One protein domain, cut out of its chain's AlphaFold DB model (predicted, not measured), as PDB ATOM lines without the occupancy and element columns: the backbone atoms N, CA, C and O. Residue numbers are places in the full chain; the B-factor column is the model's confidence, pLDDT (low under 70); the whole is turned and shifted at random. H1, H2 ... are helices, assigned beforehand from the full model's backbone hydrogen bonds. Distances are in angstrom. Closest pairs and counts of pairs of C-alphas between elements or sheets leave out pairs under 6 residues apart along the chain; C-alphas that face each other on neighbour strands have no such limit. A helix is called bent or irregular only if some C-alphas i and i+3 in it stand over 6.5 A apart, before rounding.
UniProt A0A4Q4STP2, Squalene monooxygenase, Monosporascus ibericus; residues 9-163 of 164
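This is residues 9 to 163 of the 164 residues of the protein "Squalene monooxygenase" of Monosporascus ibericus (UniProt A0A4Q4STP2). Two helical hairpins make an elongated model: H1 and H2a form an arm at one end, and the longer hairpin of H5 and H6 reaches the other end. H2 bends between them, and its second arm, H2b, packs with H3 and H4 at the side of the long hairpin, H3 crossing both H5 and H6. The printed part has 155 residues with six named helices, H1 to H6 in order, and no named strand; the class is all helix. It is loose, with a radius of gyration of the C-alphas of 20.8 A, and spans 75 by 30 by 22 A.

H1, residues 9 to 24, is followed by H2, residues 35 to 68, assigned as one helix by its hydrogen bonds but bent, with C-alphas 52 and 55 7.1 A apart. Its arms H2a, residues 35 to 52, and H2b, residues 55 to 68, stand at a steep tilt of 47 degrees. H1 and H2a touch as a hairpin, opposite ways at 37 degrees, only just steep; their closest C-alphas, Leu 23 and Arg 41, are 6.2 A apart. H3, residues 72 to 86, touches H2b, closest at the C-alphas of Leu 74 and Leu 66, 5.9 A. H4, residues 90 to 99, touches H3 only at the corner, C-alphas of Ala 92 and Ile 85 closest at 4.9 A. H5, residues 106 to 131, touches H3 about perpendicular at 74 degrees, the C-alphas of Ser 120 and Gly 80 closest at 4.4 A. H6, residues 133 to 162, forms a hairpin with H5, a shallow tilt of 15 degrees, closest at the C-alphas of Ala 135 and Ser 128, 5.7 A. H2b, H5 and H6 make a bundle, three helices or arms grouped together. H1 is apart from H3, H4, H5 and H6. Every O i to N i+4 pair is within hydrogen-bond range in H1, H2a, H2b, H3 and H5; the counts are 5 of 6 in H4 and 22 of 26 in H6.

H1 begins at C-alpha 9, (151.523, 155.429, 134.221), and is 22.0 A long. H2a measures 25.5 A, H5 38.0 A and H6 43.1 A, ending at C-alpha 162, (150.046, 155.629, 154.030). H6 is irregular, only just, with C-alphas 134 and 137 6.9 A apart, and has a kink of 32 degrees near residue 156.

The C-alphas farthest apart, Asp 31 and Leu 134, are 75.3 A apart. The printed part has no cut and no long link. Mean pLDDT of the printed part is 82.5; residues 30 to 35, 104 and 162 to 163 are under 70.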
ATOM      1  N   GLY A   9     151.396 153.968 134.302       85.06
ATOM      2  CA  GLY A   9     151.523 155.429 134.221       85.06
ATOM      3  C   GLY A   9     150.319 156.089 133.543       85.06
ATOM      4  O   GLY A   9     149.750 157.035 134.086       85.06
ATOM      5  N   MET A  10     149.903 155.544 132.396       88.69
ATOM      6  CA  MET A  10     148.749 156.048 131.642       88.69
ATOM      7  C   MET A  10     147.438 155.827 132.396       88.69
ATOM      8  O   MET A  10     146.626 156.746 132.464       88.69
ATOM      9  N   THR A  11     147.266 154.657 133.019       87.44
ATOM     10  CA  THR A  11     146.072 154.320 133.810       87.44
ATOM     11  C   THR A  11     145.829 155.346 134.903       87.44
ATOM     12  O   THR A  11     144.739 155.899 135.011       87.44
ATOM     13  N   VAL A  12     146.877 155.716 135.637       85.62
ATOM     14  CA  VAL A  12     146.756 156.749 136.669       85.62
ATOM     15  C   VAL A  12     146.542 158.136 136.096       85.62
ATOM     16  O   VAL A  12     145.795 158.907 136.684       85.62
ATOM     17  N   GLY A  13     147.158 158.469 134.960       88.25
ATOM     18  CA  GLY A  13     146.877 159.737 134.287       88.25
ATOM     19  C   GLY A  13     145.391 159.878 133.943       88.25
ATOM     20  O   GLY A  13     144.784 160.907 134.229       88.25
ATOM     21  N   LEU A  14     144.784 158.822 133.397       90.25
ATOM     22  CA  LEU A  14     143.352 158.787 133.089       90.25
ATOM     23  C   LEU A  14     142.490 158.815 134.358       90.25
ATOM     24  O   LEU A  14     141.514 159.563 134.415       90.25
ATOM     25  N   ASN A  15     142.873 158.071 135.397       87.69
ATOM     26  CA  ASN A  15     142.175 158.067 136.682       87.69
ATOM     27  C   ASN A  15     142.209 159.463 137.342       87.69
ATOM     28  O   ASN A  15     141.183 159.984 137.781       87.69
ATOM     29  N   ASP A  16     143.360 160.143 137.298       90.31
ATOM     30  CA  ASP A  16     143.526 161.519 137.776       90.31
ATOM     31  C   ASP A  16     142.581 162.485 137.036       90.31
ATOM     32  O   ASP A  16     141.943 163.325 137.677       90.31
ATOM     33  N   VAL A  17     142.428 162.345 135.710       91.06
ATOM     34  CA  VAL A  17     141.489 163.152 134.906       91.06
ATOM     35  C   VAL A  17     140.040 162.925 135.340       91.06
ATOM     36  O   VAL A  17     139.315 163.902 135.535       91.06
ATOM     37  N   VAL A  18     139.623 161.672 135.549       90.44
ATOM     38  CA  VAL A  18     138.263 161.339 136.013       90.44
ATOM     39  C   VAL A  18     137.996 161.944 137.393       90.44
ATOM     40  O   VAL A  18     136.986 162.618 137.595       90.44
ATOM     41  N   ILE A  19     138.928 161.798 138.341       89.56
ATOM     42  CA  ILE A  19     138.767 162.355 139.691       89.56
ATOM     43  C   ILE A  19     138.747 163.892 139.655       89.56
ATOM     44  O   ILE A  19     137.979 164.524 140.389       89.56
ATOM     45  N   LEU A  20     139.578 164.516 138.818       90.19
ATOM     46  CA  LEU A  20     139.580 165.967 138.636       90.19
ATOM     47  C   LEU A  20     138.276 166.457 138.014       90.19
ATOM     48  O   LEU A  20     137.736 167.455 138.487       90.19
ATOM     49  N   GLN A  21     137.738 165.763 137.012       89.38
ATOM     50  CA  GLN A  21     136.434 166.079 136.431       89.38
ATOM     51  C   GLN A  21     135.329 165.971 137.491       89.38
ATOM     52  O   GLN A  21     134.514 166.883 137.639       89.38
ATOM     53  N   ASP A  22     135.364 164.920 138.309       88.56
ATOM     54  CA  ASP A  22     134.429 164.717 139.411       88.56
ATOM     55  C   ASP A  22     134.518 165.799 140.488       88.56
ATOM     56  O   ASP A  22     133.513 166.125 141.118       88.56
ATOM     57  N   LEU A  23     135.699 166.346 140.764       87.19
ATOM     58  CA  LEU A  23     135.885 167.324 141.837       87.19
ATOM     59  C   LEU A  23     135.781 168.772 141.349       87.19
ATOM     60  O   LEU A  23     135.278 169.617 142.089       87.19
ATOM     61  N   LEU A  24     136.228 169.075 140.133       85.69
ATOM     62  CA  LEU A  24     136.368 170.428 139.573       85.69
ATOM     63  C   LEU A  24     135.514 170.660 138.318       85.69
ATOM     64  O   LEU A  24     135.668 171.685 137.642       85.69
ATOM     65  N   GLY A  25     134.621 169.723 137.998       83.31
ATOM     66  CA  GLY A  25     133.690 169.849 136.887       83.31
ATOM     67  C   GLY A  25     132.862 171.139 136.980       83.31
ATOM     68  O   GLY A  25     132.502 171.559 138.088       83.31
ATOM     69  N   PRO A  26     132.538 171.770 135.837       76.81
ATOM     70  CA  PRO A  26     131.836 173.057 135.790       76.81
ATOM     71  C   PRO A  26     130.475 173.018 136.502       76.81
ATOM     72  O   PRO A  26     130.085 173.994 137.132       76.81
ATOM     73  N   HIS A  27     129.807 171.860 136.524       74.69
ATOM     74  CA  HIS A  27     128.565 171.653 137.279       74.69
ATOM     75  C   HIS A  27     128.734 171.765 138.802       74.69
ATOM     76  O   HIS A  27     127.775 172.069 139.505       74.69
ATOM     77  N   LYS A  28     129.936 171.513 139.337       73.62
ATOM     78  CA  LYS A  28     130.203 171.562 140.782       73.62
ATOM     79  C   LYS A  28     130.950 172.821 141.215       73.62
ATOM     80  O   LYS A  28     130.934 173.117 142.409       73.62
ATOM     81  N   ILE A  29     131.655 173.511 140.317       73.25
ATOM     82  CA  ILE A  29     132.247 174.838 140.557       73.25
ATOM     83  C   ILE A  29     131.922 175.727 139.349       73.25
ATOM     84  O   ILE A  29     132.735 175.804 138.425       73.25
ATOM     85  N   PRO A  30     130.752 176.388 139.347       66.31
ATOM     86  CA  PRO A  30     130.361 177.283 138.259       66.31
ATOM     87  C   PRO A  30     131.285 178.502 138.163       66.31
ATOM     88  O   PRO A  30     131.596 178.957 137.067       66.31
ATOM     89  N   ASP A  31     131.775 178.989 139.310       66.31
ATOM     90  CA  ASP A  31     132.702 180.115 139.393       66.31
ATOM     91  C   ASP A  31     134.047 179.675 139.995       66.31
ATOM     92  O   ASP A  31     134.195 179.469 141.203       66.31
ATOM     93  N   ARG A  32     135.047 179.477 139.127       64.50
ATOM     94  CA  ARG A  32     136.400 179.017 139.500       64.50
ATOM     95  C   ARG A  32     137.234 180.084 140.216       64.50
ATOM     96  O   ARG A  32     138.345 179.783 140.639       64.50
ATOM     97  N   LYS A  33     136.708 181.301 140.387       65.75
ATOM     98  CA  LYS A  33     137.408 182.434 141.015       65.75
ATOM     99  C   LYS A  33     137.632 182.272 142.526       65.75
ATOM    100  O   LYS A  33     138.434 182.993 143.111       65.75
ATOM    101  N   GLY A  34     136.945 181.329 143.179       65.75
ATOM    102  CA  GLY A  34     137.087 181.071 144.613       65.75
ATOM    103  C   GLY A  34     138.274 180.167 144.965       65.75
ATOM    104  O   GLY A  34     138.090 178.959 145.140       65.75
ATOM    105  N   ASP A  35     139.458 180.750 145.176       69.00
ATOM    106  CA  ASP A  35     140.704 180.047 145.549       69.00
ATOM    107  C   ASP A  35     140.512 179.031 146.691       69.00
ATOM    108  O   ASP A  35     140.965 177.886 146.634       69.00
ATOM    109  N   ARG A  36     139.743 179.393 147.728       79.44
ATOM    110  CA  ARG A  36     139.509 178.522 148.897       79.44
ATOM    111  C   ARG A  36     138.699 177.262 148.570       79.44
ATOM    112  O   ARG A  36     138.930 176.217 149.187       79.44
ATOM    113  N   ALA A  37     137.747 177.343 147.639       78.75
ATOM    114  CA  ALA A  37     136.918 176.206 147.242       78.75
ATOM    115  C   ALA A  37     137.726 175.219 146.389       78.75
ATOM    116  O   ALA A  37     137.680 174.011 146.640       78.75
ATOM    117  N   VAL A  38     138.530 175.742 145.458       84.19
ATOM    118  CA  VAL A  38     139.456 174.954 144.638       84.19
ATOM    119  C   VAL A  38     140.499 174.271 145.523       84.19
ATOM    120  O   VAL A  38     140.623 173.050 145.470       84.19
ATOM    121  N   LEU A  39     141.153 174.997 146.437       85.19
ATOM    122  CA  LEU A  39     142.149 174.438 147.363       85.19
ATOM    123  C   LEU A  39     141.591 173.310 148.243       85.19
ATOM    124  O   LEU A  39     142.272 172.317 148.512       85.19
ATOM    125  N   ARG A  40     140.342 173.427 148.713       85.44
ATOM    126  CA  ARG A  40     139.700 172.368 149.510       85.44
ATOM    127  C   ARG A  40     139.456 171.107 148.679       85.44
ATOM    128  O   ARG A  40     139.638 170.002 149.188       85.44
ATOM    129  N   ARG A  41     139.059 171.252 147.414       85.56
ATOM    130  CA  ARG A  41     138.840 170.109 146.515       85.56
ATOM    131  C   ARG A  41     140.141 169.516 145.996       85.56
ATOM    132  O   ARG A  41     140.219 168.299 145.904       85.56
ATOM    133  N   MET A  42     141.178 170.323 145.790       88.12
ATOM    134  CA  MET A  42     142.522 169.837 145.475       88.12
ATOM    135  C   MET A  42     143.107 168.997 146.610       88.12
ATOM    136  O   MET A  42     143.700 167.956 146.341       88.12
ATOM    137  N   ARG A  43     142.859 169.358 147.878       87.62
ATOM    138  CA  ARG A  43     143.193 168.481 149.015       87.62
ATOM    139  C   ARG A  43     142.467 167.136 148.936       87.62
ATOM    140  O   ARG A  43     143.102 166.100 149.084       87.62
ATOM    141  N   LYS A  44     141.161 167.128 148.639       87.25
ATOM    142  CA  LYS A  44     140.408 165.874 148.433       87.25
ATOM    143  C   LYS A  44     140.931 165.065 147.242       87.25
ATOM    144  O   LYS A  44     140.994 163.845 147.334       87.25
ATOM    145  N   PHE A  45     141.320 165.735 146.157       90.00
ATOM    146  CA  PHE A  45     141.946 165.104 144.997       90.00
ATOM    147  C   PHE A  45     143.236 164.385 145.399       90.00
ATOM    148  O   PHE A  45     143.370 163.206 145.100       90.00
ATOM    149  N   HIS A  46     144.131 165.051 146.138       87.44
ATOM    150  CA  HIS A  46     145.399 164.458 146.579       87.44
ATOM    151  C   HIS A  46     145.171 163.185 147.401       87.44
ATOM    152  O   HIS A  46     145.809 162.168 147.145       87.44
ATOM    153  N   TRP A  47     144.201 163.216 148.314       85.81
ATOM    154  CA  TRP A  47     143.827 162.056 149.119       85.81
ATOM    155  C   TRP A  47     143.244 160.904 148.300       85.81
ATOM    156  O   TRP A  47     143.678 159.763 148.442       85.81
ATOM    157  N   LYS A  48     142.283 161.195 147.416       86.19
ATOM    158  CA  LYS A  48     141.628 160.172 146.588       86.19
ATOM    159  C   LYS A  48     142.614 159.540 145.602       86.19
ATOM    160  O   LYS A  48     142.659 158.321 145.483       86.19
ATOM    161  N   ARG A  49     143.463 160.364 144.982       86.19
ATOM    162  CA  ARG A  49     144.571 159.942 144.120       86.19
ATOM    163  C   ARG A  49     145.536 159.008 144.844       86.19
ATOM    164  O   ARG A  49     145.938 157.995 144.285       86.19
ATOM    165  N   LYS A  50     145.928 159.356 146.073       82.06
ATOM    166  CA  LYS A  50     146.872 158.564 146.864       82.06
ATOM    167  C   LYS A  50     146.304 157.184 147.190       82.06
ATOM    168  O   LYS A  50     146.957 156.190 146.918       82.06
ATOM    169  N   HIS A  51     145.057 157.123 147.658       80.75
ATOM    170  CA  HIS A  51     144.391 155.856 147.967       80.75
ATOM    171  C   HIS A  51     144.262 154.934 146.746       80.75
ATOM    172  O   HIS A  51     144.521 153.741 146.842       80.75
ATOM    173  N   ILE A  52     143.849 155.483 145.604       79.81
ATOM    174  CA  ILE A  52     143.645 154.721 144.367       79.81
ATOM    175  C   ILE A  52     144.978 154.184 143.837       79.81
ATOM    176  O   ILE A  52     145.100 153.002 143.544       79.81
ATOM    177  N   ASN A  53     146.009 155.028 143.806       81.56
ATOM    178  CA  ASN A  53     147.282 154.674 143.186       81.56
ATOM    179  C   ASN A  53     148.244 153.923 144.115       81.56
ATOM    180  O   ASN A  53     149.276 153.448 143.638       81.56
ATOM    181  N   ALA A  54     147.960 153.843 145.419       82.19
ATOM    182  CA  ALA A  54     148.859 153.250 146.408       82.19
ATOM    183  C   ALA A  54     149.209 151.799 146.059       82.19
ATOM    184  O   ALA A  54     150.388 151.457 145.997       82.19
ATOM    185  N   SER A  55     148.208 150.963 145.759       79.12
ATOM    186  CA  SER A  55     148.420 149.553 145.407       79.12
ATOM    187  C   SER A  55     149.301 149.405 144.167       79.12
ATOM    188  O   SER A  55     150.279 148.662 144.187       79.12
ATOM    189  N   LEU A  56     149.008 150.176 143.115       81.94
ATOM    190  CA  LEU A  56     149.762 150.179 141.860       81.94
ATOM    191  C   LEU A  56     151.219 150.632 142.063       81.94
ATOM    192  O   LEU A  56     152.144 150.052 141.489       81.94
ATOM    193  N   ASN A  57     151.436 151.662 142.889       83.50
ATOM    194  CA  ASN A  57     152.762 152.198 143.208       83.50
ATOM    195  C   ASN A  57     153.589 151.205 144.037       83.50
ATOM    196  O   ASN A  57     154.747 150.948 143.699       83.50
ATOM    197  N   ILE A  58     152.999 150.642 145.096       81.50
ATOM    198  CA  ILE A  58     153.654 149.656 145.966       81.50
ATOM    199  C   ILE A  58     153.999 148.406 145.155       81.50
ATOM    200  O   ILE A  58     155.133 147.940 145.223       81.50
ATOM    201  N   LEU A  59     153.067 147.907 144.336       82.69
ATOM    202  CA  LEU A  59     153.287 146.735 143.490       82.69
ATOM    203  C   LEU A  59     154.430 146.957 142.495       82.69
ATOM    204  O   LEU A  59     155.336 146.132 142.409       82.69
ATOM    205  N   ALA A  60     154.415 148.076 141.762       84.31
ATOM    206  CA  ALA A  60     155.441 148.365 140.762       84.31
ATOM    207  C   ALA A  60     156.845 148.408 141.369       84.31
ATOM    208  O   ALA A  60     157.799 147.898 140.780       84.31
ATOM    209  N   GLN A  61     156.961 148.993 142.559       85.38
ATOM    210  CA  GLN A  61     158.221 149.079 143.273       85.38
ATOM    211  C   GLN A  61     158.645 147.727 143.855       85.38
ATOM    212  O   GLN A  61     159.804 147.348 143.710       85.38
ATOM    213  N   ALA A  62     157.723 146.985 144.472       83.44
ATOM    214  CA  ALA A  62     157.997 145.671 145.044       83.44
ATOM    215  C   ALA A  62     158.478 144.687 143.971       83.44
ATOM    216  O   ALA A  62     159.512 144.049 144.153       83.44
ATOM    217  N   LEU A  63     157.796 144.630 142.823       84.69
ATOM    218  CA  LEU A  63     158.215 143.799 141.695       84.69
ATOM    219  C   LEU A  63     159.552 144.265 141.118       84.69
ATOM    220  O   LEU A  63     160.417 143.439 140.847       84.69
ATOM    221  N   CYS A  64     159.764 145.577 140.975       85.62
ATOM    222  CA  CYS A  64     161.048 146.091 140.508       85.62
ATOM    223  C   CYS A  64     162.194 145.639 141.415       85.62
ATOM    224  O   CYS A  64     163.210 145.166 140.918       85.62
ATOM    225  N   LEU A  65     162.038 145.759 142.731       84.75
ATOM    226  CA  LEU A  65     163.078 145.368 143.677       84.75
ATOM    227  C   LEU A  65     163.269 143.850 143.710       84.75
ATOM    228  O   LEU A  65     164.403 143.386 143.732       84.75
ATOM    229  N   LEU A  66     162.180 143.080 143.644       86.69
ATOM    230  CA  LEU A  66     162.229 141.620 143.599       86.69
ATOM    231  C   LEU A  66     162.986 141.103 142.368       86.69
ATOM    232  O   LEU A  66     163.769 140.162 142.469       86.69
ATOM    233  N   PHE A  67     162.754 141.707 141.200       85.19
ATOM    234  CA  PHE A  67     163.360 141.261 139.948       85.19
ATOM    235  C   PHE A  67     164.753 141.840 139.694       85.19
ATOM    236  O   PHE A  67     165.570 141.151 139.082       85.19
ATOM    237  N   ALA A  68     165.033 143.062 140.158       85.69
ATOM    238  CA  ALA A  68     166.306 143.746 139.919       85.69
ATOM    239  C   ALA A  68     167.381 143.464 140.978       85.69
ATOM    240  O   ALA A  68     168.553 143.729 140.722       85.69
ATOM    241  N   ALA A  69     167.013 142.979 142.166       84.00
ATOM    242  CA  ALA A  69     167.994 142.724 143.208       84.00
ATOM    243  C   ALA A  69     168.844 141.480 142.925       84.00
ATOM    244  O   ALA A  69     168.338 140.436 142.513       84.00
ATOM    245  N   ASP A  70     170.133 141.589 143.248       84.44
ATOM    246  CA  ASP A  70     171.099 140.488 143.223       84.44
ATOM    247  C   ASP A  70     171.377 139.953 144.641       84.44
ATOM    248  O   ASP A  70     172.507 139.701 145.046       84.44
ATOM    249  N   ASP A  71     170.316 139.859 145.447       85.94
ATOM    250  CA  ASP A  71     170.368 139.336 146.810       85.94
ATOM    251  C   ASP A  71     169.884 137.871 146.807       85.94
ATOM    252  O   ASP A  71     168.768 137.612 146.339       85.94
ATOM    253  N   PRO A  72     170.662 136.905 147.336       85.31
ATOM    254  CA  PRO A  72     170.268 135.494 147.388       85.31
ATOM    255  C   PRO A  72     168.903 135.247 148.046       85.31
ATOM    256  O   PRO A  72     168.160 134.365 147.619       85.31
ATOM    257  N   GLN A  73     168.530 136.035 149.056       84.00
ATOM    258  CA  GLN A  73     167.224 135.950 149.706       84.00
ATOM    259  C   GLN A  73     166.092 136.402 148.774       84.00
ATOM    260  O   GLN A  73     165.021 135.791 148.753       84.00
ATOM    261  N   LEU A  74     166.315 137.455 147.985       85.38
ATOM    262  CA  LEU A  74     165.329 137.939 147.014       85.38
ATOM    263  C   LEU A  74     165.224 137.007 145.803       85.38
ATOM    264  O   LEU A  74     164.142 136.878 145.237       85.38
ATOM    265  N   GLN A  75     166.292 136.283 145.457       88.12
ATOM    266  CA  GLN A  75     166.242 135.241 144.429       88.12
ATOM    267  C   GLN A  75     165.295 134.094 144.813       88.12
ATOM    268  O   GLN A  75     164.537 133.642 143.956       88.12
ATOM    269  N   VAL A  76     165.272 133.681 146.089       86.19
ATOM    270  CA  VAL A  76     164.319 132.672 146.595       86.19
ATOM    271  C   VAL A  76     162.875 133.152 146.427       86.19
ATOM    272  O   VAL A  76     162.041 132.425 145.893       86.19
ATOM    273  N   LEU A  77     162.582 134.398 146.816       87.00
ATOM    274  CA  LEU A  77     161.245 134.982 146.646       87.00
ATOM    275  C   LEU A  77     160.863 135.148 145.173       87.00
ATOM    276  O   LEU A  77     159.715 134.924 144.803       87.00
ATOM    277  N   ARG A  78     161.818 135.529 144.319       88.75
ATOM    278  CA  ARG A  78     161.605 135.661 142.874       88.75
ATOM    279  C   ARG A  78     161.256 134.315 142.252       88.75
ATOM    280  O   ARG A  78     160.381 134.254 141.392       88.75
ATOM    281  N   GLN A  79     161.922 133.245 142.678       87.94
ATOM    282  CA  GLN A  79     161.620 131.903 142.201       87.94
ATOM    283  C   GLN A  79     160.233 131.447 142.660       87.94
ATOM    284  O   GLN A  79     159.438 131.040 141.815       87.94
ATOM    285  N   GLY A  80     159.904 131.608 143.945       87.12
ATOM    286  CA  GLY A  80     158.574 131.264 144.445       87.12
ATOM    287  C   GLY A  80     157.460 132.099 143.809       87.12
ATOM    288  O   GLY A  80     156.401 131.564 143.516       87.12
ATOM    289  N   PHE A  81     157.709 133.372 143.484       87.56
ATOM    290  CA  PHE A  81     156.782 134.204 142.707       87.56
ATOM    291  C   PHE A  81     156.529 133.647 141.299       87.56
ATOM    292  O   PHE A  81     155.389 133.578 140.846       87.56
ATOM    293  N   ILE A  82     157.586 133.236 140.593       87.75
ATOM    294  CA  ILE A  82     157.461 132.642 139.255       87.75
ATOM    295  C   ILE A  82     156.717 131.302 139.324       87.75
ATOM    296  O   ILE A  82     155.919 130.998 138.440       87.75
ATOM    297  N   GLU A  83     156.992 130.488 140.341       87.75
ATOM    298  CA  GLU A  83     156.317 129.208 140.566       87.75
ATOM    299  C   GLU A  83     154.839 129.391 140.924       87.75
ATOM    300  O   GLU A  83     154.006 128.663 140.389       87.75
ATOM    301  N   ASP A  84     154.503 130.392 141.738       86.25
ATOM    302  CA  ASP A  84     153.124 130.741 142.087       86.25
ATOM    303  C   ASP A  84     152.330 131.184 140.848       86.25
ATOM    304  O   ASP A  84     151.295 130.601 140.531       86.25
ATOM    305  N   ILE A  85     152.876 132.098 140.036       86.12
ATOM    306  CA  ILE A  85     152.227 132.534 138.786       86.12
ATOM    307  C   ILE A  85     152.011 131.368 137.813       86.12
ATOM    308  O   ILE A  85     150.990 131.317 137.123       86.12
ATOM    309  N   LYS A  86     152.947 130.413 137.744       87.62
ATOM    310  CA  LYS A  86     152.823 129.231 136.872       87.62
ATOM    311  C   LYS A  86     151.648 128.325 137.247       87.62
ATOM    312  O   LYS A  86     151.201 127.574 136.383       87.62
ATOM    313  N   GLN A  87     151.148 128.383 138.482       85.62
ATOM    314  CA  GLN A  87     149.973 127.613 138.907       85.62
ATOM    315  C   GLN A  87     148.675 128.129 138.266       85.62
ATOM    316  O   GLN A  87     147.701 127.381 138.168       85.62
ATOM    317  N   GLY A  88     148.670 129.366 137.754       84.38
ATOM    318  CA  GLY A  88     147.542 129.945 137.026       84.38
ATOM    319  C   GLY A  88     146.333 130.274 137.910       84.38
ATOM    320  O   GLY A  88     146.429 130.350 139.135       84.38
ATOM    321  N   ASN A  89     145.173 130.490 137.280       86.00
ATOM    322  CA  ASN A  89     143.935 130.928 137.942       86.00
ATOM    323  C   ASN A  89     144.159 132.218 138.757       86.00
ATOM    324  O   ASN A  89     144.879 133.117 138.320       86.00
ATOM    325  N   ASN A  90     143.596 132.285 139.966       81.94
ATOM    326  CA  ASN A  90     143.712 133.423 140.876       81.94
ATOM    327  C   ASN A  90     145.172 133.844 141.139       81.94
ATOM    328  O   ASN A  90     145.428 135.033 141.304       81.94
ATOM    329  N   HIS A  91     146.137 132.914 141.098       82.19
ATOM    330  CA  HIS A  91     147.559 133.218 141.317       82.19
ATOM    331  C   HIS A  91     148.160 134.104 140.216       82.19
ATOM    332  O   HIS A  91     149.052 134.906 140.472       82.19
ATOM    333  N   ALA A  92     147.650 134.004 138.986       81.69
ATOM    334  CA  ALA A  92     148.061 134.855 137.871       81.69
ATOM    335  C   ALA A  92     147.103 136.041 137.660       81.69
ATOM    336  O   ALA A  92     147.538 137.138 137.297       81.69
ATOM    337  N   GLU A  93     145.804 135.838 137.893       83.94
ATOM    338  CA  GLU A  93     144.769 136.854 137.687       83.94
ATOM    339  C   GLU A  93     144.842 137.990 138.710       83.94
ATOM    340  O   GLU A  93     144.685 139.149 138.328       83.94
ATOM    341  N   GLU A  94     145.128 137.706 139.984       82.06
ATOM    342  CA  GLU A  94     145.201 138.735 141.027       82.06
ATOM    343  C   GLU A  94     146.368 139.717 140.803       82.06
ATOM    344  O   GLU A  94     146.104 140.924 140.746       82.06
ATOM    345  N   PRO A  95     147.629 139.278 140.588       80.06
ATOM    346  CA  PRO A  95     148.719 140.181 140.217       80.06
ATOM    347  C   PRO A  95     148.427 140.957 138.941       80.06
ATOM    348  O   PRO A  95     148.675 142.160 138.888       80.06
ATOM    349  N   SER A  96     147.860 140.293 137.929       82.69
ATOM    350  CA  SER A  96     147.527 140.928 136.650       82.69
ATOM    351  C   SER A  96     146.445 141.999 136.817       82.69
ATOM    352  O   SER A  96     146.564 143.091 136.266       82.69
ATOM    353  N   GLY A  97     145.420 141.735 137.628       83.44
ATOM    354  CA  GLY A  97     144.366 142.692 137.952       83.44
ATOM    355  C   GLY A  97     144.864 143.856 138.810       83.44
ATOM    356  O   GLY A  97     144.431 144.991 138.615       83.44
ATOM    357  N   LEU A  98     145.813 143.611 139.718       80.38
ATOM    358  CA  LEU A  98     146.482 144.663 140.488       80.38
ATOM    359  C   LEU A  98     147.397 145.524 139.597       80.38
ATOM    360  O   LEU A  98     147.432 146.743 139.756       80.38
ATOM    361  N   MET A  99     148.102 144.927 138.626       79.31
ATOM    362  CA  MET A  99     148.876 145.660 137.612       79.31
ATOM    363  C   MET A  99     147.970 146.474 136.681       79.31
ATOM    364  O   MET A  99     148.327 147.583 136.288       79.31
ATOM    365  N   GLY A 100     146.791 145.938 136.358       80.19
ATOM    366  CA  GLY A 100     145.779 146.582 135.525       80.19
ATOM    367  C   GLY A 100     144.948 147.663 136.222       80.19
ATOM    368  O   GLY A 100     144.043 148.195 135.587       80.19
ATOM    369  N   ASP A 101     145.224 147.990 137.491       78.81
ATOM    370  CA  ASP A 101     144.421 148.919 138.314       78.81
ATOM    371  C   ASP A 101     142.938 148.509 138.445       78.81
ATOM    372  O   ASP A 101     142.058 149.336 138.671       78.81
ATOM    373  N   VAL A 102     142.627 147.219 138.283       78.56
ATOM    374  CA  VAL A 102     141.255 146.700 138.415       78.56
ATOM    375  C   VAL A 102     140.888 146.581 139.896       78.56
ATOM    376  O   VAL A 102     139.774 146.915 140.308       78.56
ATOM    377  N   PHE A 103     141.849 146.163 140.726       73.94
ATOM    378  CA  PHE A 103     141.675 145.991 142.166       73.94
ATOM    379  C   PHE A 103     142.374 147.102 142.955       73.94
ATOM    380  O   PHE A 103     143.595 147.150 143.067       73.94
ATOM    381  N   HIS A 104     141.586 147.957 143.605       68.44
ATOM    382  CA  HIS A 104     142.087 149.083 144.404       68.44
ATOM    383  C   HIS A 104     142.304 148.719 145.885       68.44
ATOM    384  O   HIS A 104     142.158 149.567 146.766       68.44
ATOM    385  N   ASN A 105     142.605 147.450 146.185       72.88
ATOM    386  CA  ASN A 105     142.682 146.954 147.557       72.88
ATOM    387  C   ASN A 105     144.141 146.671 147.982       72.88
ATOM    388  O   ASN A 105     144.674 145.613 147.642       72.88
ATOM    389  N   PRO A 106     144.788 147.565 148.754       71.44
ATOM    390  CA  PRO A 106     146.163 147.358 149.215       71.44
ATOM    391  C   PRO A 106     146.297 146.169 150.177       71.44
ATOM    392  O   PRO A 106     147.380 145.604 150.308       71.44
ATOM    393  N   PHE A 107     145.207 145.753 150.830       77.12
ATOM    394  CA  PHE A 107     145.211 144.562 151.677       77.12
ATOM    395  C   PHE A 107     145.296 143.277 150.847       77.12
ATOM    396  O   PHE A 107     146.037 142.371 151.209       77.12
ATOM    397  N   LEU A 108     144.609 143.221 149.698       77.75
ATOM    398  CA  LEU A 108     144.700 142.085 148.774       77.75
ATOM    399  C   LEU A 108     146.139 141.911 148.268       77.75
ATOM    400  O   LEU A 108     146.674 140.807 148.300       77.75
ATOM    401  N   LEU A 109     146.783 143.022 147.899       76.69
ATOM    402  CA  LEU A 109     148.194 143.057 147.511       76.69
ATOM    403  C   LEU A 109     149.094 142.455 148.602       76.69
ATOM    404  O   LEU A 109     149.939 141.609 148.318       76.69
ATOM    405  N   PHE A 110     148.902 142.880 149.853       77.75
ATOM    406  CA  PHE A 110     149.671 142.372 150.986       77.75
ATOM    407  C   PHE A 110     149.457 140.870 151.204       77.75
ATOM    408  O   PHE A 110     150.431 140.134 151.349       77.75
ATOM    409  N   CYS A 111     148.204 140.408 151.186       81.06
ATOM    410  CA  CYS A 111     147.872 138.993 151.341       81.06
ATOM    411  C   CYS A 111     148.523 138.133 150.255       81.06
ATOM    412  O   CYS A 111     149.090 137.090 150.570       81.06
ATOM    413  N   HIS A 112     148.495 138.593 149.005       82.56
ATOM    414  CA  HIS A 112     149.078 137.871 147.881       82.56
ATOM    415  C   HIS A 112     150.610 137.768 148.010       82.56
ATOM    416  O   HIS A 112     151.172 136.675 147.965       82.56
ATOM    417  N   PHE A 113     151.299 138.878 148.306       79.50
ATOM    418  CA  PHE A 113     152.745 138.849 148.575       79.50
ATOM    419  C   PHE A 113     153.115 137.980 149.785       79.50
ATOM    420  O   PHE A 113     154.136 137.293 149.756       79.50
ATOM    421  N   ALA A 114     152.298 137.985 150.842       81.94
ATOM    422  CA  ALA A 114     152.501 137.122 151.999       81.94
ATOM    423  C   ALA A 114     152.326 135.636 151.642       81.94
ATOM    424  O   ALA A 114     153.119 134.808 152.090       81.94
ATOM    425  N   ALA A 115     151.341 135.301 150.802       84.56
ATOM    426  CA  ALA A 115     151.124 133.943 150.310       84.56
ATOM    427  C   ALA A 115     152.319 133.445 149.483       84.56
ATOM    428  O   ALA A 115     152.856 132.378 149.778       84.56
ATOM    429  N   ILE A 116     152.812 134.256 148.539       84.44
ATOM    430  CA  ILE A 116     154.019 133.950 147.753       84.44
ATOM    431  C   ILE A 116     155.236 133.763 148.660       84.44
ATOM    432  O   ILE A 116     156.028 132.841 148.457       84.44
ATOM    433  N   ALA A 117     155.401 134.618 149.674       85.50
ATOM    434  CA  ALA A 117     156.497 134.483 150.623       85.50
ATOM    435  C   ALA A 117     156.416 133.139 151.357       85.50
ATOM    436  O   ALA A 117     157.392 132.397 151.355       85.50
ATOM    437  N   ILE A 118     155.254 132.772 151.904       86.06
ATOM    438  CA  ILE A 118     155.052 131.477 152.575       86.06
ATOM    439  C   ILE A 118     155.312 130.309 151.614       86.06
ATOM    440  O   ILE A 118     155.996 129.357 151.992       86.06
ATOM    441  N   HIS A 119     154.826 130.390 150.374       85.94
ATOM    442  CA  HIS A 119     155.060 129.370 149.352       85.94
ATOM    443  C   HIS A 119     156.559 129.198 149.054       85.94
ATOM    444  O   HIS A 119     157.072 128.083 149.074       85.94
ATOM    445  N   SER A 120     157.290 130.305 148.903       84.94
ATOM    446  CA  SER A 120     158.744 130.304 148.686       84.94
ATOM    447  C   SER A 120     159.495 129.621 149.836       84.94
ATOM    448  O   SER A 120     160.438 128.862 149.613       84.94
ATOM    449  N   LEU A 121     159.069 129.862 151.082       85.81
ATOM    450  CA  LEU A 121     159.656 129.231 152.269       85.81
ATOM    451  C   LEU A 121     159.346 127.732 152.323       85.81
ATOM    452  O   LEU A 121     160.213 126.944 152.694       85.81
ATOM    453  N   TYR A 122     158.130 127.333 151.943       86.88
ATOM    454  CA  TYR A 122     157.742 125.927 151.865       86.88
ATOM    455  C   TYR A 122     158.605 125.165 150.852       86.88
ATOM    456  O   TYR A 122     159.140 124.106 151.180       86.88
ATOM    457  N   VAL A 123     158.810 125.737 149.662       84.56
ATOM    458  CA  VAL A 123     159.684 125.167 148.625       84.56
ATOM    459  C   VAL A 123     161.130 125.065 149.122       84.56
ATOM    460  O   VAL A 123     161.741 124.003 149.008       84.56
ATOM    461  N   LEU A 124     161.658 126.117 149.761       84.31
ATOM    462  CA  LEU A 124     163.017 126.123 150.319       84.31
ATOM    463  C   LEU A 124     163.219 125.036 151.389       84.31
ATOM    464  O   LEU A 124     164.248 124.351 151.406       84.31
ATOM    465  N   LEU A 125     162.243 124.865 152.284       84.62
ATOM    466  CA  LEU A 125     162.278 123.842 153.329       84.62
ATOM    467  C   LEU A 125     162.157 122.429 152.747       84.62
ATOM    468  O   LEU A 125     162.893 121.540 153.175       84.62
ATOM    469  N   GLY A 126     161.276 122.221 151.764       83.75
ATOM    470  CA  GLY A 126     161.095 120.930 151.096       83.75
ATOM    471  C   GLY A 126     162.345 120.474 150.339       83.75
ATOM    472  O   GLY A 126     162.783 119.331 150.493       83.75
ATOM    473  N   ASP A 127     162.974 121.379 149.587       82.62
ATOM    474  CA  ASP A 127     164.216 121.097 148.858       82.62
ATOM    475  C   ASP A 127     165.371 120.792 149.832       82.62
ATOM    476  O   ASP A 127     166.099 119.808 149.685       82.62
ATOM    477  N   SER A 128     165.472 121.556 150.923       81.12
ATOM    478  CA  SER A 128     166.488 121.330 151.960       81.12
ATOM    479  C   SER A 128     166.310 119.992 152.681       81.12
ATOM    480  O   SER A 128     167.290 119.273 152.882       81.12
ATOM    481  N   TYR A 129     165.071 119.627 153.028       79.44
ATOM    482  CA  TYR A 129     164.752 118.336 153.641       79.44
ATOM    483  C   TYR A 129     165.114 117.165 152.721       79.44
ATOM    484  O   TYR A 129     165.696 116.182 153.176       79.44
ATOM    485  N   THR A 130     164.831 117.298 151.422       79.81
ATOM    486  CA  THR A 130     165.120 116.265 150.416       79.81
ATOM    487  C   THR A 130     166.622 116.034 150.248       79.81
ATOM    488  O   THR A 130     167.056 114.898 150.070       79.81
ATOM    489  N   ARG A 131     167.435 117.094 150.337       79.69
ATOM    490  CA  ARG A 131     168.898 116.989 150.238       79.69
ATOM    491  C   ARG A 131     169.535 116.405 151.494       79.69
ATOM    492  O   ARG A 131     170.425 115.565 151.388       79.69
ATOM    493  N   SER A 132     169.144 116.879 152.678       81.12
ATOM    494  CA  SER A 132     169.654 116.363 153.951       81.12
ATOM    495  C   SER A 132     168.868 116.916 155.139       81.12
ATOM    496  O   SER A 132     168.745 118.130 155.293       81.12
ATOM    497  N   ALA A 133     168.460 116.056 156.077       78.38
ATOM    498  CA  ALA A 133     167.848 116.492 157.338       78.38
ATOM    499  C   ALA A 133     168.757 117.437 158.163       78.38
ATOM    500  O   ALA A 133     168.265 118.263 158.929       78.38
ATOM    501  N   LEU A 134     170.079 117.375 157.962       78.50
ATOM    502  CA  LEU A 134     171.060 118.275 158.585       78.50
ATOM    503  C   LEU A 134     171.088 119.683 157.967       78.50
ATOM    504  O   LEU A 134     171.613 120.601 158.591       78.50
ATOM    505  N   ALA A 135     170.520 119.879 156.772       81.06
ATOM    506  CA  ALA A 135     170.413 121.190 156.127       81.06
ATOM    507  C   ALA A 135     169.201 122.003 156.625       81.06
ATOM    508  O   ALA A 135     169.129 123.211 156.397       81.06
ATOM    509  N   LEU A 136     168.274 121.371 157.355       83.25
ATOM    510  CA  LEU A 136     167.052 122.001 157.864       83.25
ATOM    511  C   LEU A 136     167.307 123.242 158.752       83.25
ATOM    512  O   LEU A 136     166.635 124.253 158.548       83.25
ATOM    513  N   PRO A 137     168.283 123.248 159.687       85.00
ATOM    514  CA  PRO A 137     168.573 124.431 160.500       85.00
ATOM    515  C   PRO A 137     169.056 125.614 159.655       85.00
ATOM    516  O   PRO A 137     168.687 126.759 159.915       85.00
ATOM    517  N   VAL A 138     169.846 125.342 158.610       84.62
ATOM    518  CA  VAL A 138     170.343 126.368 157.682       84.62
ATOM    519  C   VAL A 138     169.186 126.957 156.877       84.62
ATOM    520  O   VAL A 138     169.092 128.178 156.751       84.62
ATOM    521  N   ALA A 139     168.269 126.110 156.406       83.88
ATOM    522  CA  ALA A 139     167.067 126.540 155.700       83.88
ATOM    523  C   ALA A 139     166.175 127.434 156.575       83.88
ATOM    524  O   ALA A 139     165.718 128.478 156.122       83.88
ATOM    525  N   ILE A 140     165.999 127.104 157.860       85.50
ATOM    526  CA  ILE A 140     165.240 127.944 158.805       85.50
ATOM    527  C   ILE A 140     165.887 129.329 158.960       85.50
ATOM    528  O   ILE A 140     165.189 130.344 158.942       85.50
ATOM    529  N   VAL A 141     167.218 129.406 159.064       87.12
ATOM    530  CA  VAL A 141     167.927 130.696 159.124       87.12
ATOM    531  C   VAL A 141     167.744 131.491 157.827       87.12
ATOM    532  O   VAL A 141     167.527 132.705 157.875       87.12
ATOM    533  N   GLN A 142     167.788 130.828 156.670       83.81
ATOM    534  CA  GLN A 142     167.508 131.462 155.380       83.81
ATOM    535  C   GLN A 142     166.071 131.992 155.317       83.81
ATOM    536  O   GLN A 142     165.876 133.139 154.921       83.81
ATOM    537  N   CYS A 143     165.090 131.231 155.802       83.38
ATOM    538  CA  CYS A 143     163.698 131.662 155.893       83.38
ATOM    539  C   CYS A 143     163.540 132.960 156.700       83.38
ATOM    540  O   CYS A 143     162.905 133.913 156.242       83.38
ATOM    541  N   VAL A 144     164.163 133.034 157.881       86.25
ATOM    542  CA  VAL A 144     164.133 134.239 158.727       86.25
ATOM    543  C   VAL A 144     164.772 135.432 158.010       86.25
ATOM    544  O   VAL A 144     164.219 136.533 158.026       86.25
ATOM    545  N   ARG A 145     165.908 135.219 157.333       86.56
ATOM    546  CA  ARG A 145     166.577 136.264 156.546       86.56
ATOM    547  C   ARG A 145     165.714 136.764 155.391       86.56
ATOM    548  O   ARG A 145     165.672 137.971 155.161       86.56
ATOM    549  N   VAL A 146     165.017 135.870 154.692       84.50
ATOM    550  CA  VAL A 146     164.099 136.212 153.596       84.50
ATOM    551  C   VAL A 146     162.966 137.106 154.097       84.50
ATOM    552  O   VAL A 146     162.753 138.184 153.541       84.50
ATOM    553  N   ILE A 147     162.297 136.720 155.189       84.38
ATOM    554  CA  ILE A 147     161.206 137.511 155.786       84.38
ATOM    555  C   ILE A 147     161.712 138.891 156.220       84.38
ATOM    556  O   ILE A 147     161.080 139.906 155.923       84.38
ATOM    557  N   PHE A 148     162.863 138.942 156.896       86.69
ATOM    558  CA  PHE A 148     163.445 140.203 157.351       86.69
ATOM    559  C   PHE A 148     163.793 141.129 156.178       86.69
ATOM    560  O   PHE A 148     163.449 142.311 156.201       86.69
ATOM    561  N   THR A 149     164.420 140.582 155.132       84.81
ATOM    562  CA  THR A 149     164.812 141.334 153.930       84.81
ATOM    563  C   THR A 149     163.578 141.886 153.218       84.81
ATOM    564  O   THR A 149     163.517 143.083 152.946       84.81
ATOM    565  N   ALA A 150     162.553 141.058 152.989       80.75
ATOM    566  CA  ALA A 150     161.308 141.483 152.349       80.75
ATOM    567  C   ALA A 150     160.560 142.550 153.164       80.75
ATOM    568  O   ALA A 150     160.121 143.561 152.613       80.75
ATOM    569  N   GLY A 151     160.453 142.361 154.483       81.88
ATOM    570  CA  GLY A 151     159.804 143.317 155.378       81.88
ATOM    571  C   GLY A 151     160.506 144.673 155.378       81.88
ATOM    572  O   GLY A 151     159.855 145.702 155.199       81.88
ATOM    573  N   HIS A 152     161.834 144.682 155.511       83.94
ATOM    574  CA  HIS A 152     162.626 145.911 155.483       83.94
ATOM    575  C   HIS A 152     162.539 146.633 154.131       83.94
ATOM    576  O   HIS A 152     162.495 147.861 154.084       83.94
ATOM    577  N   LEU A 153     162.468 145.874 153.037       78.75
ATOM    578  CA  LEU A 153     162.393 146.400 151.679       78.75
ATOM    579  C   LEU A 153     161.036 147.048 151.373       78.75
ATOM    580  O   LEU A 153     160.993 148.112 150.762       78.75
ATOM    581  N   ILE A 154     159.930 146.428 151.794       78.25
ATOM    582  CA  ILE A 154     158.566 146.863 151.446       78.25
ATOM    583  C   ILE A 154     158.034 147.929 152.423       78.25
ATOM    584  O   ILE A 154     157.340 148.862 152.002       78.25
ATOM    585  N   ALA A 155     158.383 147.845 153.711       82.00
ATOM    586  CA  ALA A 155     157.935 148.777 154.750       82.00
ATOM    587  C   ALA A 155     158.077 150.277 154.404       82.00
ATOM    588  O   ALA A 155     157.099 151.007 154.600       82.00
ATOM    589  N   PRO A 156     159.213 150.785 153.877       82.31
ATOM    590  CA  PRO A 156     159.344 152.210 153.572       82.31
ATOM    591  C   PRO A 156     158.351 152.682 152.503       82.31
ATOM    592  O   PRO A 156     157.856 153.805 152.592       82.31
ATOM    593  N   TYR A 157     158.008 151.835 151.529       77.75
ATOM    594  CA  TYR A 157     157.077 152.187 150.455       77.75
ATOM    595  C   TYR A 157     155.627 152.181 150.925       77.75
ATOM    596  O   TYR A 157     154.878 153.105 150.607       77.75
ATOM    597  N   ILE A 158     155.253 151.204 151.755       77.19
ATOM    598  CA  ILE A 158     153.945 151.194 152.420       77.19
ATOM    599  C   ILE A 158     153.789 152.456 153.277       77.19
ATOM    600  O   ILE A 158     152.783 153.155 153.183       77.19
ATOM    601  N   LEU A 159     154.804 152.806 154.072       79.88
ATOM    602  CA  LEU A 159     154.770 154.008 154.909       79.88
ATOM    603  C   LEU A 159     154.704 155.297 154.081       79.88
ATOM    604  O   LEU A 159     153.996 156.229 154.463       79.88
ATOM    605  N   ALA A 160     155.409 155.370 152.950       78.50
ATOM    606  CA  ALA A 160     155.343 156.520 152.052       78.50
ATOM    607  C   ALA A 160     153.926 156.723 151.481       78.50
ATOM    608  O   ALA A 160     153.451 157.863 151.395       78.50
ATOM    609  N   GLU A 161     153.226 155.632 151.165       74.56
ATOM    610  CA  GLU A 161     151.867 155.671 150.615       74.56
ATOM    611  C   GLU A 161     150.747 155.755 151.663       74.56
ATOM    612  O   GLU A 161     149.637 156.161 151.331       74.56
ATOM    613  N   LEU A 162     151.019 155.466 152.938       69.31
ATOM    614  CA  LEU A 162     150.046 155.629 154.030       69.31
ATOM    615  C   LEU A 162     150.151 156.976 154.762       69.31
ATOM    616  O   LEU A 162     149.241 157.340 155.506       69.31
ATOM    617  N   ARG A 163     151.244 157.732 154.581       68.50
ATOM    618  CA  ARG A 163     151.407 159.043 155.235       68.50
ATOM    619  C   ARG A 163     150.398 160.085 154.710       68.50
ATOM    620  O   ARG A 163     150.220 160.153 153.496       68.50
TER     621      ARG A 163